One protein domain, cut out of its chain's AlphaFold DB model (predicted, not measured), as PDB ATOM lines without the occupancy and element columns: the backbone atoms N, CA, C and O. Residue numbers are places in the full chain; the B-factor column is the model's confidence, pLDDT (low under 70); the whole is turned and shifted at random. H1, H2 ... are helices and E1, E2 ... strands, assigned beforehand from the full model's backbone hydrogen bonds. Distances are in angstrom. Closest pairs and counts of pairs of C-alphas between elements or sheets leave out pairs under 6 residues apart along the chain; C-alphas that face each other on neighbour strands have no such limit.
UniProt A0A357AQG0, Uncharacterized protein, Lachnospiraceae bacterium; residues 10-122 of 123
ATOM      1  N   LYS A  10     200.988 298.394 329.356       87.12
ATOM      2  CA  LYS A  10     199.599 298.118 328.990       87.12
ATOM      3  C   LYS A  10     198.774 298.169 330.260       87.12
ATOM      4  O   LYS A  10     199.123 297.488 331.223       87.12
ATOM      5  N   THR A  11     197.710 298.948 330.243       84.56
ATOM      6  CA  THR A  11     196.747 299.006 331.341       84.56
ATOM      7  C   THR A  11     195.643 297.973 331.121       84.56
ATOM      8  O   THR A  11     195.401 297.512 330.000       84.56
ATOM      9  N   LYS A  12     195.008 297.546 332.209       84.00
ATOM     10  CA  LYS A  12     193.849 296.651 332.214       84.00
ATOM     11  C   LYS A  12     192.571 297.422 331.910       84.00
ATOM     12  O   LYS A  12     191.750 296.931 331.139       84.00
ATOM     13  N   ASN A  13     192.410 298.610 332.492       87.00
ATOM     14  CA  ASN A  13     191.331 299.525 332.154       87.00
ATOM     15  C   ASN A  13     191.644 300.187 330.823       87.00
ATOM     16  O   ASN A  13     192.803 300.493 330.535       87.00
ATOM     17  N   VAL A  14     190.599 300.402 330.031       84.88
ATOM     18  CA  VAL A  14     190.688 301.073 328.737       84.88
ATOM     19  C   VAL A  14     190.507 302.567 328.949       84.88
ATOM     20  O   VAL A  14     189.488 302.996 329.485       84.88
ATOM     21  N   TYR A  15     191.492 303.340 328.508       88.00
ATOM     22  CA  TYR A  15     191.416 304.793 328.426       88.00
ATOM     23  C   TYR A  15     191.114 305.204 326.984       88.00
ATOM     24  O   TYR A  15     191.670 304.626 326.049       88.00
ATOM     25  N   GLU A  16     190.212 306.170 326.804       85.31
ATOM     26  CA  GLU A  16     189.796 306.646 325.476       85.31
ATOM     27  C   GLU A  16     190.922 307.408 324.768       85.31
ATOM     28  O   GLU A  16     191.051 307.347 323.546       85.31
ATOM     29  N   ASP A  17     191.744 308.110 325.546       85.62
ATOM     30  CA  ASP A  17     192.870 308.904 325.075       85.62
ATOM     31  C   ASP A  17     193.900 309.162 326.195       85.62
ATOM     32  O   ASP A  17     193.767 308.746 327.348       85.62
ATOM     33  N   ILE A  18     194.954 309.906 325.862       90.19
ATOM     34  CA  ILE A  18     195.993 310.295 326.823       90.19
ATOM     35  C   ILE A  18     195.485 311.244 327.926       90.19
ATOM     36  O   ILE A  18     196.103 311.323 328.987       90.19
ATOM     37  N   VAL A  19     194.381 311.968 327.706       92.44
ATOM     38  CA  VAL A  19     193.818 312.923 328.677       92.44
ATOM     39  C   VAL A  19     193.089 312.169 329.784       92.44
ATOM     40  O   VAL A  19     193.357 312.392 330.962       92.44
ATOM     41  N   SER A  20     192.245 311.211 329.414       92.62
ATOM     42  CA  SER A  20     191.585 310.300 330.353       92.62
ATOM     43  C   SER A  20     192.597 309.457 331.133       92.62
ATOM     44  O   SER A  20     192.446 309.271 332.343       92.62
ATOM     45  N   PHE A  21     193.686 309.020 330.491       93.94
ATOM     46  CA  PHE A  21     194.795 308.382 331.201       93.94
ATOM     47  C   PHE A  21     195.491 309.339 332.180       93.94
ATOM     48  O   PHE A  21     195.766 308.962 333.320       93.94
ATOM     49  N   TYR A  22     195.741 310.590 331.777       95.38
ATOM     50  CA  TYR A  22     196.301 311.615 332.658       95.38
ATOM     51  C   TYR A  22     195.432 311.836 333.895       95.38
ATOM     52  O   TYR A  22     195.953 311.829 335.009       95.38
ATOM     53  N   ASP A  23     194.118 311.962 333.728       95.00
ATOM     54  CA  ASP A  23     193.189 312.154 334.841       95.00
ATOM     55  C   ASP A  23     193.229 311.009 335.860       95.00
ATOM     56  O   ASP A  23     193.092 311.257 337.058       95.00
ATOM     57  N   ALA A  24     193.496 309.777 335.419       93.62
ATOM     58  CA  ALA A  24     193.649 308.630 336.312       93.62
ATOM     59  C   ALA A  24     194.955 308.655 337.128       93.62
ATOM     60  O   ALA A  24     195.011 308.080 338.223       93.62
ATOM     61  N   ILE A  25     196.005 309.310 336.618       94.88
ATOM     62  CA  ILE A  25     197.342 309.293 337.228       94.88
ATOM     63  C   ILE A  25     197.789 310.629 337.831       94.88
ATOM     64  O   ILE A  25     198.756 310.639 338.589       94.88
ATOM     65  N   LYS A  26     197.116 311.748 337.538       94.75
ATOM     66  CA  LYS A  26     197.587 313.106 337.878       94.75
ATOM     67  C   LYS A  26     197.803 313.363 339.371       94.75
ATOM     68  O   LYS A  26     198.668 314.157 339.734       94.75
ATOM     69  N   ASP A  27     197.045 312.665 340.212       94.56
ATOM     70  CA  ASP A  27     197.094 312.775 341.674       94.56
ATOM     71  C   ASP A  27     197.894 311.633 342.330       94.56
ATOM     72  O   ASP A  27     197.917 311.495 343.555       94.56
ATOM     73  N   LYS A  28     198.543 310.777 341.531       93.31
ATOM     74  CA  LYS A  28     199.398 309.696 342.032       93.31
ATOM     75  C   LYS A  28     200.821 310.200 342.255       93.31
ATOM     76  O   LYS A  28     201.337 311.044 341.524       93.31
ATOM     77  N   ASN A  29     201.469 309.633 343.267       93.06
ATOM     78  CA  ASN A  29     202.863 309.928 343.563       93.06
ATOM     79  C   ASN A  29     203.772 309.077 342.675       93.06
ATOM     80  O   ASN A  29     203.739 307.852 342.760       93.06
ATOM     81  N   PHE A  30     204.605 309.739 341.876       95.94
ATOM     82  CA  PHE A  30     205.658 309.108 341.089       95.94
ATOM     83  C   PHE A  30     207.024 309.577 341.568       95.94
ATOM     84  O   PHE A  30     207.219 310.757 341.876       95.94
ATOM     85  N   THR A  31     208.013 308.688 341.529       95.75
ATOM     86  CA  THR A  31     209.416 309.048 341.789       95.75
ATOM     87  C   THR A  31     209.927 310.079 340.775       95.75
ATOM     88  O   THR A  31     210.820 310.872 341.077       95.75
ATOM     89  N   ALA A  32     209.355 310.099 339.569       93.88
ATOM     90  CA  ALA A  32     209.677 311.079 338.536       93.88
ATOM     91  C   ALA A  32     209.135 312.494 338.823       93.88
ATOM     92  O   ALA A  32     209.543 313.433 338.145       93.88
ATOM     93  N   GLY A  33     208.285 312.667 339.839       95.94
ATOM     94  CA  GLY A  33     207.653 313.934 340.202       95.94
ATOM     95  C   GLY A  33     206.188 314.005 339.775       95.94
ATOM     96  O   GLY A  33     205.572 312.992 339.451       95.94
ATOM     97  N   LYS A  34     205.612 315.210 339.785       95.81
ATOM     98  CA  LYS A  34     204.205 315.409 339.418       95.81
ATOM     99  C   LYS A  34     204.028 315.349 337.894       95.81
ATOM    100  O   LYS A  34     204.704 316.110 337.205       95.81
ATOM    101  N   PRO A  35     203.137 314.500 337.358       96.50
ATOM    102  CA  PRO A  35     202.851 314.494 335.932       96.50
ATOM    103  C   PRO A  35     202.066 315.748 335.515       96.50
ATOM    104  O   PRO A  35     201.175 316.227 336.226       96.50
ATOM    105  N   GLU A  36     202.346 316.239 334.316       95.31
ATOM    106  CA  GLU A  36     201.673 317.368 333.674       95.31
ATOM    107  C   GLU A  36     201.271 316.995 332.250       95.31
ATOM    108  O   GLU A  36     202.016 316.314 331.545       95.31
ATOM    109  N   LEU A  37     200.103 317.458 331.810       94.25
ATOM    110  CA  LEU A  37     199.670 317.303 330.428       94.25
ATOM    111  C   LEU A  37     200.158 318.501 329.610       94.25
ATOM    112  O   LEU A  37     199.783 319.642 329.877       94.25
ATOM    113  N   VAL A  38     200.988 318.245 328.604       91.06
ATOM    114  CA  VAL A  38     201.582 319.274 327.749       91.06
ATOM    115  C   VAL A  38     201.239 318.995 326.295       91.06
ATOM    116  O   VAL A  38     201.295 317.860 325.827       91.06
ATOM    117  N   LYS A  39     200.926 320.053 325.548       87.06
ATOM    118  CA  LYS A  39     200.793 319.966 324.096       87.06
ATOM    119  C   LYS A  39     202.180 319.943 323.452       87.06
ATOM    120  O   LYS A  39     202.971 320.869 323.635       87.06
ATOM    121  N   HIS A  40     202.466 318.905 322.678       84.00
ATOM    122  CA  HIS A  40     203.686 318.783 321.890       84.00
ATOM    123  C   HIS A  40     203.309 318.492 320.436       84.00
ATOM    124  O   HIS A  40     202.755 317.438 320.136       84.00
ATOM    125  N   GLY A  41     203.544 319.448 319.529       79.25
ATOM    126  CA  GLY A  41     202.981 319.367 318.181       79.25
ATOM    127  C   GLY A  41     201.459 319.408 318.200       79.25
ATOM    128  O   GLY A  41     200.843 320.248 318.862       79.25
ATOM    129  N   PHE A  42     200.853 318.487 317.459       75.44
ATOM    130  CA  PHE A  42     199.404 318.295 317.419       75.44
ATOM    131  C   PHE A  42     198.891 317.271 318.445       75.44
ATOM    132  O   PHE A  42     197.683 317.057 318.505       75.44
ATOM    133  N   SER A  43     199.764 316.680 319.271       80.56
ATOM    134  CA  SER A  43     199.385 315.683 320.283       80.56
ATOM    135  C   SER A  43     199.533 316.210 321.710       80.56
ATOM    136  O   SER A  43     200.366 317.070 321.998       80.56
ATOM    137  N   ASN A  44     198.745 315.646 322.623       88.56
ATOM    138  CA  ASN A  44     198.975 315.787 324.056       88.56
ATOM    139  C   ASN A  44     199.950 314.701 324.524       88.56
ATOM    140  O   ASN A  44     199.861 313.548 324.100       88.56
ATOM    141  N   VAL A  45     200.878 315.073 325.395       90.62
ATOM    142  CA  VAL A  45     201.843 314.170 326.025       90.62
ATOM    143  C   VAL A  45     201.834 314.413 327.522       90.62
ATOM    144  O   VAL A  45     201.722 315.556 327.970       90.62
ATOM    145  N   ILE A  46     201.956 313.351 328.312       94.94
ATOM    146  CA  ILE A  46     202.157 313.504 329.753       94.94
ATOM    147  C   ILE A  46     203.653 313.606 329.983       94.94
ATOM    148  O   ILE A  46     204.421 312.784 329.484       94.94
ATOM    149  N   VAL A  47     204.080 314.601 330.742       95.19
ATOM    150  CA  VAL A  47     205.483 314.818 331.067       95.19
ATOM    151  C   VAL A  47     205.685 314.894 332.564       95.19
ATOM    152  O   VAL A  47     204.810 315.318 333.310       95.19
ATOM    153  N   PHE A  48     206.875 314.510 332.993       96.50
ATOM    154  CA  PHE A  48     207.358 314.755 334.346       96.50
ATOM    155  C   PHE A  48     208.307 315.958 334.361       96.50
ATOM    156  O   PHE A  48     208.780 316.374 333.294       96.50
ATOM    157  N   PRO A  49     208.634 316.522 335.536       95.69
ATOM    158  CA  PRO A  49     209.628 317.577 335.655       95.69
ATOM    159  C   PRO A  49     210.926 317.205 334.931       95.69
ATOM    160  O   PRO A  49     211.486 316.121 335.111       95.69
ATOM    161  N   ALA A  50     211.393 318.107 334.070       93.31
ATOM    162  CA  ALA A  50     212.623 317.901 333.322       93.31
ATOM    163  C   ALA A  50     213.835 317.938 334.263       93.31
ATOM    164  O   ALA A  50     213.933 318.802 335.133       93.31
ATOM    165  N   ILE A  51     214.780 317.017 334.070       92.56
ATOM    166  CA  ILE A  51     216.073 317.041 334.767       92.56
ATOM    167  C   ILE A  51     216.969 318.122 334.153       92.56
ATOM    168  O   ILE A  51     217.672 318.829 334.866       92.56
ATOM    169  N   ASP A  52     216.943 318.222 332.824       89.94
ATOM    170  CA  ASP A  52     217.518 319.288 332.004       89.94
ATOM    171  C   ASP A  52     216.784 319.324 330.648       89.94
ATOM    172  O   ASP A  52     215.885 318.514 330.402       89.94
ATOM    173  N   ASP A  53     217.179 320.222 329.743       86.50
ATOM    174  CA  ASP A  53     216.516 320.419 328.442       86.50
ATOM    175  C   ASP A  53     216.512 319.182 327.524       86.50
ATOM    176  O   ASP A  53     215.788 319.136 326.528       86.50
ATOM    177  N   ARG A  54     217.323 318.165 327.832       84.25
ATOM    178  CA  ARG A  54     217.484 316.939 327.039       84.25
ATOM    179  C   ARG A  54     217.041 315.681 327.784       84.25
ATOM    180  O   ARG A  54     217.150 314.591 327.228       84.25
ATOM    181  N   ASN A  55     216.614 315.798 329.037       88.06
ATOM    182  CA  ASN A  55     216.319 314.664 329.900       88.06
ATOM    183  C   ASN A  55     215.003 314.905 330.646       88.06
ATOM    184  O   ASN A  55     214.991 315.292 331.813       88.06
ATOM    185  N   GLN A  56     213.892 314.629 329.971       92.06
ATOM    186  CA  GLN A  56     212.545 314.632 330.531       92.06
ATOM    187  C   GLN A  56     211.887 313.267 330.308       92.06
ATOM    188  O   GLN A  56     212.069 312.653 329.259       92.06
ATOM    189  N   VAL A  57     211.134 312.770 331.292       93.69
ATOM    190  CA  VAL A  57     210.342 311.540 331.128       93.69
ATOM    191  C   VAL A  57     208.982 311.905 330.555       93.69
ATOM    192  O   VAL A  57     208.316 312.795 331.083       93.69
ATOM    193  N   TRP A  58     208.596 311.241 329.470       93.19
ATOM    194  CA  TRP A  58     207.304 311.411 328.809       93.19
ATOM    195  C   TRP A  58     206.517 310.106 328.825       93.19
ATOM    196  O   TRP A  58     207.109 309.021 328.809       93.19
ATOM    197  N   ILE A  59     205.195 310.235 328.761       93.06
ATOM    198  CA  ILE A  59     204.255 309.168 328.446       93.06
ATOM    199  C   ILE A  59     203.435 309.588 327.224       93.06
ATOM    200  O   ILE A  59     202.840 310.668 327.208       93.06
ATOM    201  N   LEU A  60     203.397 308.722 326.213       89.69
ATOM    202  CA  LEU A  60     202.513 308.855 325.055       89.69
ATOM    203  C   LEU A  60     201.612 307.642 324.935       89.69
ATOM    204  O   LEU A  60     202.051 306.527 325.207       89.69
ATOM    205  N   ASP A  61     200.397 307.846 324.447       88.25
ATOM    206  CA  ASP A  61     199.613 306.754 323.886       88.25
ATOM    207  C   ASP A  61     200.153 306.442 322.487       88.25
ATOM    208  O   ASP A  61     200.245 307.330 321.637       88.25
ATOM    209  N   VAL A  62     200.578 305.198 322.271       82.31
ATOM    210  CA  VAL A  62     201.123 304.760 320.980       82.31
ATOM    211  C   VAL A  62     200.183 303.863 320.196       82.31
ATOM    212  O   VAL A  62     200.488 303.630 319.033       82.31
ATOM    213  N   ASN A  63     199.126 303.316 320.808       73.94
ATOM    214  CA  ASN A  63     198.068 302.530 320.156       73.94
ATOM    215  C   ASN A  63     197.154 301.916 321.223       73.94
ATOM    216  O   ASN A  63     197.605 301.001 321.919       73.94
ATOM    217  N   ASN A  64     195.878 302.320 321.263       69.88
ATOM    218  CA  ASN A  64     194.792 301.693 322.030       69.88
ATOM    219  C   ASN A  64     195.255 301.111 323.372       69.88
ATOM    220  O   ASN A  64     195.410 299.890 323.501       69.88
ATOM    221  N   ASN A  65     195.448 301.973 324.374       78.31
ATOM    222  CA  ASN A  65     195.733 301.554 325.752       78.31
ATOM    223  C   ASN A  65     197.148 300.979 325.978       78.31
ATOM    224  O   ASN A  65     197.430 300.317 326.984       78.31
ATOM    225  N   LYS A  66     198.054 301.204 325.020       87.25
ATOM    226  CA  LYS A  66     199.484 300.929 325.156       87.25
ATOM    227  C   LYS A  66     200.224 302.253 325.271       87.25
ATOM    228  O   LYS A  66     200.359 302.987 324.297       87.25
ATOM    229  N   PHE A  67     200.781 302.502 326.447       90.69
ATOM    230  CA  PHE A  67     201.491 303.731 326.757       90.69
ATOM    231  C   PHE A  67     202.996 303.528 326.650       90.69
ATOM    232  O   PHE A  67     203.558 302.589 327.214       90.69
ATOM    233  N   GLN A  68     203.670 304.408 325.924       91.31
ATOM    234  CA  GLN A  68     205.119 304.454 325.840       91.31
ATOM    235  C   GLN A  68     205.675 305.406 326.895       91.31
ATOM    236  O   GLN A  68     205.466 306.611 326.802       91.31
ATOM    237  N   VAL A  69     206.463 304.883 327.830       92.81
ATOM    238  CA  VAL A  69     207.251 305.668 328.787       92.81
ATOM    239  C   VAL A  69     208.663 305.820 328.236       92.81
ATOM    240  O   VAL A  69     209.332 304.827 327.935       92.81
ATOM    241  N   SER A  70     209.142 307.049 328.066       90.25
ATOM    242  CA  SER A  70     210.436 307.278 327.416       90.25
ATOM    243  C   SER A  70     211.152 308.544 327.868       90.25
ATOM    244  O   SER A  70     210.540 309.463 328.407       90.25
ATOM    245  N   LYS A  71     212.471 308.576 327.661       88.94
ATOM    246  CA  LYS A  71     213.313 309.753 327.902       88.94
ATOM    247  C   LYS A  71     213.390 310.609 326.641       88.94
ATOM    248  O   LYS A  71     213.877 310.121 325.628       88.94
ATOM    249  N   ASN A  72     213.028 311.882 326.745       86.75
ATOM    250  CA  ASN A  72     212.965 312.835 325.640       86.75
ATOM    251  C   ASN A  72     213.551 314.199 326.019       86.75
ATOM    252  O   ASN A  72     213.985 314.419 327.153       86.75
ATOM    253  N   ALA A  73     213.580 315.107 325.045       85.62
ATOM    254  CA  ALA A  73     213.897 316.509 325.288       85.62
ATOM    255  C   ALA A  73     212.760 317.159 326.073       85.62
ATOM    256  O   ALA A  73     211.713 316.551 326.283       85.62
ATOM    257  N   LYS A  74     212.948 318.397 326.513       86.88
ATOM    258  CA  LYS A  74     211.854 319.139 327.131       86.88
ATOM    259  C   LYS A  74     210.704 319.340 326.130       86.88
ATOM    260  O   LYS A  74     210.932 319.777 325.002       86.88
ATOM    261  N   ALA A  75     209.478 319.018 326.538       85.44
ATOM    262  CA  ALA A  75     208.284 319.221 325.720       85.44
ATOM    263  C   ALA A  75     208.008 320.717 325.495       85.44
ATOM    264  O   ALA A  75     208.368 321.558 326.318       85.44
ATOM    265  N   GLY A  76     207.345 321.034 324.378       74.75
ATOM    266  CA  GLY A  76     206.892 322.396 324.053       74.75
ATOM    267  C   GLY A  76     207.441 323.032 322.767       74.75
ATOM    268  O   GLY A  76     207.052 324.152 322.462       74.75
ATOM    269  N   VAL A  77     208.303 322.357 321.989       59.25
ATOM    270  CA  VAL A  77     208.938 322.951 320.784       59.25
ATOM    271  C   VAL A  77     208.734 322.106 319.517       59.25
ATOM    272  O   VAL A  77     209.686 321.800 318.809       59.25
ATOM    273  N   ALA A  78     207.501 321.695 319.221       61.03
ATOM    274  CA  ALA A  78     207.216 320.969 317.980       61.03
ATOM    275  C   ALA A  78     205.919 321.451 317.328       61.03
ATOM    276  O   ALA A  78     204.942 321.697 318.029       61.03
ATOM    277  N   ASN A  79     205.918 321.538 315.994       59.97
ATOM    278  CA  ASN A  79     204.749 321.710 315.121       59.97
ATOM    279  C   ASN A  79     204.608 320.451 314.246       59.97
ATOM    280  O   ASN A  79     204.731 320.512 313.025       59.97
ATOM    281  N   LEU A  80     204.460 319.285 314.878       64.69
ATOM    282  CA  LEU A  80     204.527 317.983 314.207       64.69
ATOM    283  C   LEU A  80     203.224 317.200 314.361       64.69
ATOM    284  O   LEU A  80     202.577 317.261 315.408       64.69
ATOM    285  N   ALA A  81     202.823 316.500 313.295       64.81
ATOM    286  CA  ALA A  81     201.617 315.672 313.258       64.81
ATOM    287  C   ALA A  81     201.750 314.430 314.174       64.81
ATOM    288  O   ALA A  81     202.871 313.972 314.402       64.81
ATOM    289  N   PRO A  82     200.642 313.830 314.660       62.44
ATOM    290  CA  PRO A  82     200.677 312.754 315.660       62.44
ATOM    291  C   PRO A  82     201.516 311.524 315.280       62.44
ATOM    292  O   PRO A  82     202.310 311.045 316.087       62.44
ATOM    293  N   THR A  83     201.402 311.038 314.039       63.91
ATOM    294  CA  THR A  83     202.199 309.898 313.541       63.91
ATOM    295  C   THR A  83     203.684 310.239 313.426       63.91
ATOM    296  O   THR A  83     204.542 309.386 313.633       63.91
ATOM    297  N   THR A  84     203.999 311.505 313.148       70.69
ATOM    298  CA  THR A  84     205.369 312.014 313.067       70.69
ATOM    299  C   THR A  84     206.002 312.163 314.445       70.69
ATOM    300  O   THR A  84     207.205 311.970 314.558       70.69
ATOM    301  N   ILE A  85     205.219 312.437 315.493       71.00
ATOM    302  CA  ILE A  85     205.721 312.569 316.870       71.00
ATOM    303  C   ILE A  85     206.255 311.232 317.396       71.00
ATOM    304  O   ILE A  85     207.330 311.196 317.986       71.00
ATOM    305  N   ILE A  86     205.559 310.114 317.160       71.50
ATOM    306  CA  ILE A  86     206.042 308.786 317.594       71.50
ATOM    307  C   ILE A  86     207.362 308.442 316.889       71.50
ATOM    308  O   ILE A  86     208.324 307.992 317.522       71.50
ATOM    309  N   ASP A  87     207.421 308.701 315.584       74.12
ATOM    310  CA  ASP A  87     208.610 308.519 314.758       74.12
ATOM    311  C   ASP A  87     209.771 309.415 315.208       74.12
ATOM    312  O   ASP A  87     210.906 308.954 315.315       74.12
ATOM    313  N   GLU A  88     209.498 310.689 315.489       74.00
ATOM    314  CA  GLU A  88     210.463 311.669 315.984       74.00
ATOM    315  C   GLU A  88     211.013 311.254 317.342       74.00
ATOM    316  O   GLU A  88     212.227 311.229 317.516       74.00
ATOM    317  N   ILE A  89     210.154 310.876 318.285       73.06
ATOM    318  CA  ILE A  89     210.557 310.401 319.610       73.06
ATOM    319  C   ILE A  89     211.450 309.173 319.467       73.06
ATOM    320  O   ILE A  89     212.543 309.121 320.031       73.06
ATOM    321  N   THR A  90     211.048 308.213 318.637       69.19
ATOM    322  CA  THR A  90     211.834 306.999 318.393       69.19
ATOM    323  C   THR A  90     213.190 307.325 317.754       69.19
ATOM    324  O   THR A  90     214.223 306.817 318.203       69.19
ATOM    325  N   LYS A  91     213.227 308.216 316.755       70.25
ATOM    326  CA  LYS A  91     214.454 308.659 316.063       70.25
ATOM    327  C   LYS A  91     215.363 309.499 316.963       70.25
ATOM    328  O   LYS A  91     216.573 309.285 316.972       70.25
ATOM    329  N   SER A  92     214.800 310.411 317.749       67.06
ATOM    330  CA  SER A  92     215.502 311.247 318.728       67.06
ATOM    331  C   SER A  92     216.177 310.375 319.784       67.06
ATOM    332  O   SER A  92     217.382 310.485 320.025       67.06
ATOM    333  N   ILE A  93     215.447 309.393 320.316       66.62
ATOM    334  CA  ILE A  93     215.976 308.420 321.273       66.62
ATOM    335  C   ILE A  93     217.076 307.550 320.649       66.62
ATOM    336  O   ILE A  93     218.105 307.315 321.296       66.62
ATOM    337  N   ALA A  94     216.906 307.101 319.401       64.62
ATOM    338  CA  ALA A  94     217.928 306.349 318.671       64.62
ATOM    339  C   ALA A  94     219.205 307.180 318.452       64.62
ATOM    340  O   ALA A  94     220.308 306.692 318.703       64.62
ATOM    341  N   GLY A  95     219.076 308.460 318.091       63.97
ATOM    342  CA  GLY A  95     220.196 309.404 317.987       63.97
ATOM    343  C   GLY A  95     220.883 309.689 319.329       63.97
ATOM    344  O   GLY A  95     222.046 310.086 319.377       63.97
ATOM    345  N   TRP A  96     220.200 309.440 320.446       63.31
ATOM    346  CA  TRP A  96     220.751 309.575 321.794       63.31
ATOM    347  C   TRP A  96     221.359 308.275 322.334       63.31
ATOM    348  O   TRP A  96     221.816 308.252 323.482       63.31
ATOM    349  N   SER A  97     221.396 307.199 321.534       58.38
ATOM    350  CA  SER A  97     222.016 305.894 321.837       58.38
ATOM    351  C   SER A  97     223.420 306.020 322.448       58.38
ATOM    352  O   SER A  97     223.658 305.407 323.486       58.38
ATOM    353  N   GLY A  98     224.273 306.898 321.911       59.06
ATOM    354  CA  GLY A  98     225.658 307.107 322.362       59.06
ATOM    355  C   GLY A  98     225.881 308.128 323.488       59.06
ATOM    356  O   GLY A  98     227.015 308.312 323.922       59.06
ATOM    357  N   ARG A  99     224.844 308.819 323.982       62.25
ATOM    358  CA  ARG A  99     225.008 309.875 325.001       62.25
ATOM    359  C   ARG A  99     224.886 309.307 326.414       62.25
ATOM    360  O   ARG A  99     223.782 309.086 326.908       62.25
ATOM    361  N   VAL A 100     226.027 309.100 327.070       64.31
ATOM    362  CA  VAL A 100     226.120 308.633 328.463       64.31
ATOM    363  C   VAL A 100     226.500 309.809 329.364       64.31
ATOM    364  O   VAL A 100     227.566 310.393 329.218       64.31
ATOM    365  N   GLY A 101     225.628 310.161 330.309       81.44
ATOM    366  CA  GLY A 101     225.854 311.229 331.289       81.44
ATOM    367  C   GLY A 101     225.052 310.988 332.568       81.44
ATOM    368  O   GLY A 101     224.140 310.159 332.572       81.44
ATOM    369  N   ALA A 102     225.380 311.682 333.661       87.94
ATOM    370  CA  ALA A 102     224.713 311.489 334.955       87.94
ATOM    371  C   ALA A 102     223.194 311.731 334.869       87.94
ATOM    372  O   ALA A 102     222.412 310.875 335.285       87.94
ATOM    373  N   ASN A 103     222.777 312.827 334.228       90.12
ATOM    374  CA  ASN A 103     221.361 313.144 334.015       90.12
ATOM    375  C   ASN A 103     220.671 312.148 333.080       90.12
ATOM    376  O   ASN A 103     219.559 311.716 333.367       90.12
ATOM    377  N   ALA A 104     221.355 311.696 332.024       86.69
ATOM    378  CA  ALA A 104     220.836 310.662 331.131       86.69
ATOM    379  C   ALA A 104     220.570 309.344 331.874       86.69
ATOM    380  O   ALA A 104     219.503 308.758 331.706       86.69
ATOM    381  N   LYS A 105     221.494 308.917 332.746       88.25
ATOM    382  CA  LYS A 105     221.311 307.739 333.610       88.25
ATOM    383  C   LYS A 105     220.185 307.947 334.623       88.25
ATOM    384  O   LYS A 105     219.440 307.012 334.897       88.25
ATOM    385  N   LYS A 106     220.058 309.153 335.187       91.19
ATOM    386  CA  LYS A 106     218.970 309.496 336.112       91.19
ATOM    387  C   LYS A 106     217.614 309.408 335.409       91.19
ATOM    388  O   LYS A 106     216.731 308.732 335.919       91.19
ATOM    389  N   ALA A 107     217.473 309.991 334.222       90.50
ATOM    390  CA  ALA A 107     216.244 309.906 333.435       90.50
ATOM    391  C   ALA A 107     215.907 308.469 333.020       90.50
ATOM    392  O   ALA A 107     214.757 308.069 333.126       90.50
ATOM    393  N   GLU A 108     216.890 307.663 332.609       89.62
ATOM    394  CA  GLU A 108     216.665 306.242 332.288       89.62
ATOM    395  C   GLU A 108     216.168 305.449 333.503       89.62
ATOM    396  O   GLU A 108     215.260 304.629 333.378       89.62
ATOM    397  N   LYS A 109     216.693 305.732 334.703       91.88
ATOM    398  CA  LYS A 109     216.150 305.161 335.943       91.88
ATOM    399  C   LYS A 109     214.713 305.613 336.191       91.88
ATOM    400  O   LYS A 109     213.885 304.772 336.512       91.88
ATOM    401  N   LEU A 110     214.406 306.896 335.994       94.31
ATOM    402  CA  LEU A 110     213.044 307.410 336.155       94.31
ATOM    403  C   LEU A 110     212.063 306.805 335.143       94.31
ATOM    404  O   LEU A 110     210.934 306.525 335.524       94.31
ATOM    405  N   VAL A 111     212.477 306.531 333.900       93.06
ATOM    406  CA  VAL A 111     211.659 305.785 332.922       93.06
ATOM    407  C   VAL A 111     211.292 304.409 333.475       93.06
ATOM    408  O   VAL A 111     210.127 304.015 333.432       93.06
ATOM    409  N   VAL A 112     212.269 303.685 334.030       92.62
ATOM    410  CA  VAL A 112     212.032 302.364 334.631       92.62
ATOM    411  C   VAL A 112     211.116 302.468 335.851       92.62
ATOM    412  O   VAL A 112     210.127 301.744 335.901       92.62
ATOM    413  N   SER A 113     211.395 303.380 336.788       94.25
ATOM    414  CA  SER A 113     210.574 303.576 337.989       94.25
ATOM    415  C   SER A 113     209.139 303.961 337.644       94.25
ATOM    416  O   SER A 113     208.221 303.325 338.135       94.25
ATOM    417  N   THR A 114     208.944 304.908 336.722       94.81
ATOM    418  CA  THR A 114     207.606 305.335 336.279       94.81
ATOM    419  C   THR A 114     206.832 304.166 335.675       94.81
ATOM    420  O   THR A 114     205.660 303.980 335.971       94.81
ATOM    421  N   THR A 115     207.489 303.339 334.855       93.38
ATOM    422  CA  THR A 115     206.866 302.140 334.265       93.38
ATOM    423  C   THR A 115     206.386 301.184 335.360       93.38
ATOM    424  O   THR A 115     205.240 300.753 335.333       93.38
ATOM    425  N   GLN A 116     207.240 300.893 336.343       93.38
ATOM    426  CA  GLN A 116     206.897 300.012 337.463       93.38
ATOM    427  C   GLN A 116     205.784 300.604 338.332       93.38
ATOM    428  O   GLN A 116     204.878 299.889 338.737       93.38
ATOM    429  N   GLU A 117     205.829 301.908 338.604       94.94
ATOM    430  CA  GLU A 117     204.794 302.628 339.351       94.94
ATOM    431  C   GLU A 117     203.443 302.541 338.636       94.94
ATOM    432  O   GLU A 117     202.447 302.206 339.270       94.94
ATOM    433  N   LEU A 118     203.406 302.724 337.312       93.38
ATOM    434  CA  LEU A 118     202.194 302.543 336.509       93.38
ATOM    435  C   LEU A 118     201.667 301.102 336.545       93.38
ATOM    436  O   LEU A 118     200.465 300.898 336.694       93.38
ATOM    437  N   GLU A 119     202.547 300.104 336.450       91.12
ATOM    438  CA  GLU A 119     202.170 298.687 336.552       91.12
ATOM    439  C   GLU A 119     201.606 298.341 337.944       91.12
ATOM    440  O   GLU A 119     200.630 297.597 338.052       91.12
ATOM    441  N   MET A 120     202.179 298.910 339.011       90.75
ATOM    442  CA  MET A 120     201.734 298.702 340.395       90.75
ATOM    443  C   MET A 120     200.386 299.352 340.701       90.75
ATOM    444  O   MET A 120     199.655 298.853 341.556       90.75
ATOM    445  N   LEU A 121     200.033 300.439 340.012       88.69
ATOM    446  CA  LEU A 121     198.726 301.077 340.172       88.69
ATOM    447  C   LEU A 121     197.574 300.182 339.687       88.69
ATOM    448  O   LEU A 121     196.426 300.451 340.036       88.69
ATOM    449  N   GLY A 122     197.862 299.121 338.921       79.44
ATOM    450  CA  GLY A 122     196.851 298.166 338.458       79.44
ATOM    451  C   GLY A 122     195.773 298.801 337.580       79.44
ATOM    452  O   GLY A 122     194.657 298.280 337.527       79.44
TER     453      GLY A 122
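AT A GLANCE: This is residues 10 to 122 of the 123 residues of an uncharacterized protein of Lachnospiraceae bacterium (UniProt A0A357AQG0). A strongly twisted sheet of four strands forms the core, with helices over both of its faces. The long helix H3 covers E3 and E4 on one face, the short helix H1 is over E2 on that same face, and H2 crosses the opposite face slantwise; the bend of chain at residues 97 to 102 sticks out. The printed part has 113 residues, with three named helices and four named strands in the order H1 E1 E2 E3 E4 H2 H3, and the class is mixed, helices and strands. The sheet's order is E1, E2, E3, E4, all antiparallel. The whole is compact, with a radius of gyration of the C-alphas of 13.3 A and spans of 36 by 30 by 19 A.

IN THESE COORDINATES: H1 covers residues 18 to 25 and begins at C-alpha 18, (195.993, 310.295, 326.823). E1 covers residues 36 to 40 and E2 residues 43 to 47. E3 is residues 56 to 63, 21.5 A from first to last C-alpha, and E4 is residues 66 to 72, 18.0 A. H2 is residues 82 to 95, 19.9 A, beginning at C-alpha 82, (200.677, 312.754, 315.660). H3 is residues 102 to 120, 26.9 A, ending at C-alpha 120, (201.734, 298.702, 340.395).

HOW THE PARTS SIT: The strands form a meander, each the antiparallel neighbour of the one before. In the hairpin E1 and E2, N 38 and O 45 are within hydrogen-bond range at 2.9 A. In the hairpin E2 and E3, N 59 and O 46 are 2.8 A apart. In the hairpin E3 and E4, N 58 and O 70 are 2.8 A apart and N 68 and O 60 are 2.8 A apart. E1 and E4 are the edge strands. H3 is on the sheet at a height of 8.9 A, over E3 and E4, and runs along the strands, at 14 degrees to E4 on the local plane; its closest C-alphas to E4 are Val 111 and Ser 70, 5.8 A apart. H1 is on the same face at a height of 8.6 A, over E2 and only just not over E3, on which 2 of its C-alphas fall; the closest C-alphas of H1 and E2 are Tyr 22 and Ile 46, 6.8 A apart. H1 and H3 are only just apart, 8.3 A at the closest. H2 is on the opposite face at a height of 9.2 A, over E3 and E4 and only just not over E2, on which 2 of its C-alphas fall; it runs slantwise to the strands, at 40 degrees to E3 on the local plane, and the C-alphas of Ile 93 and Asn 72 of E4 are its closest to that strand, 6.9 A apart. Every O i to N i+4 pair is within hydrogen-bond range in H1 and H3, against 8 of 10 in H2.

THE WHOLE: The C-alphas of Glu 16 and Gly 101 are the two farthest apart, at 36.8 A. The printed part has no cut, and no link is long. The mean pLDDT of the printed part is 84.5; residue 64, residues 77 to 83, residue 90 and residues 92 to 100 are under 70.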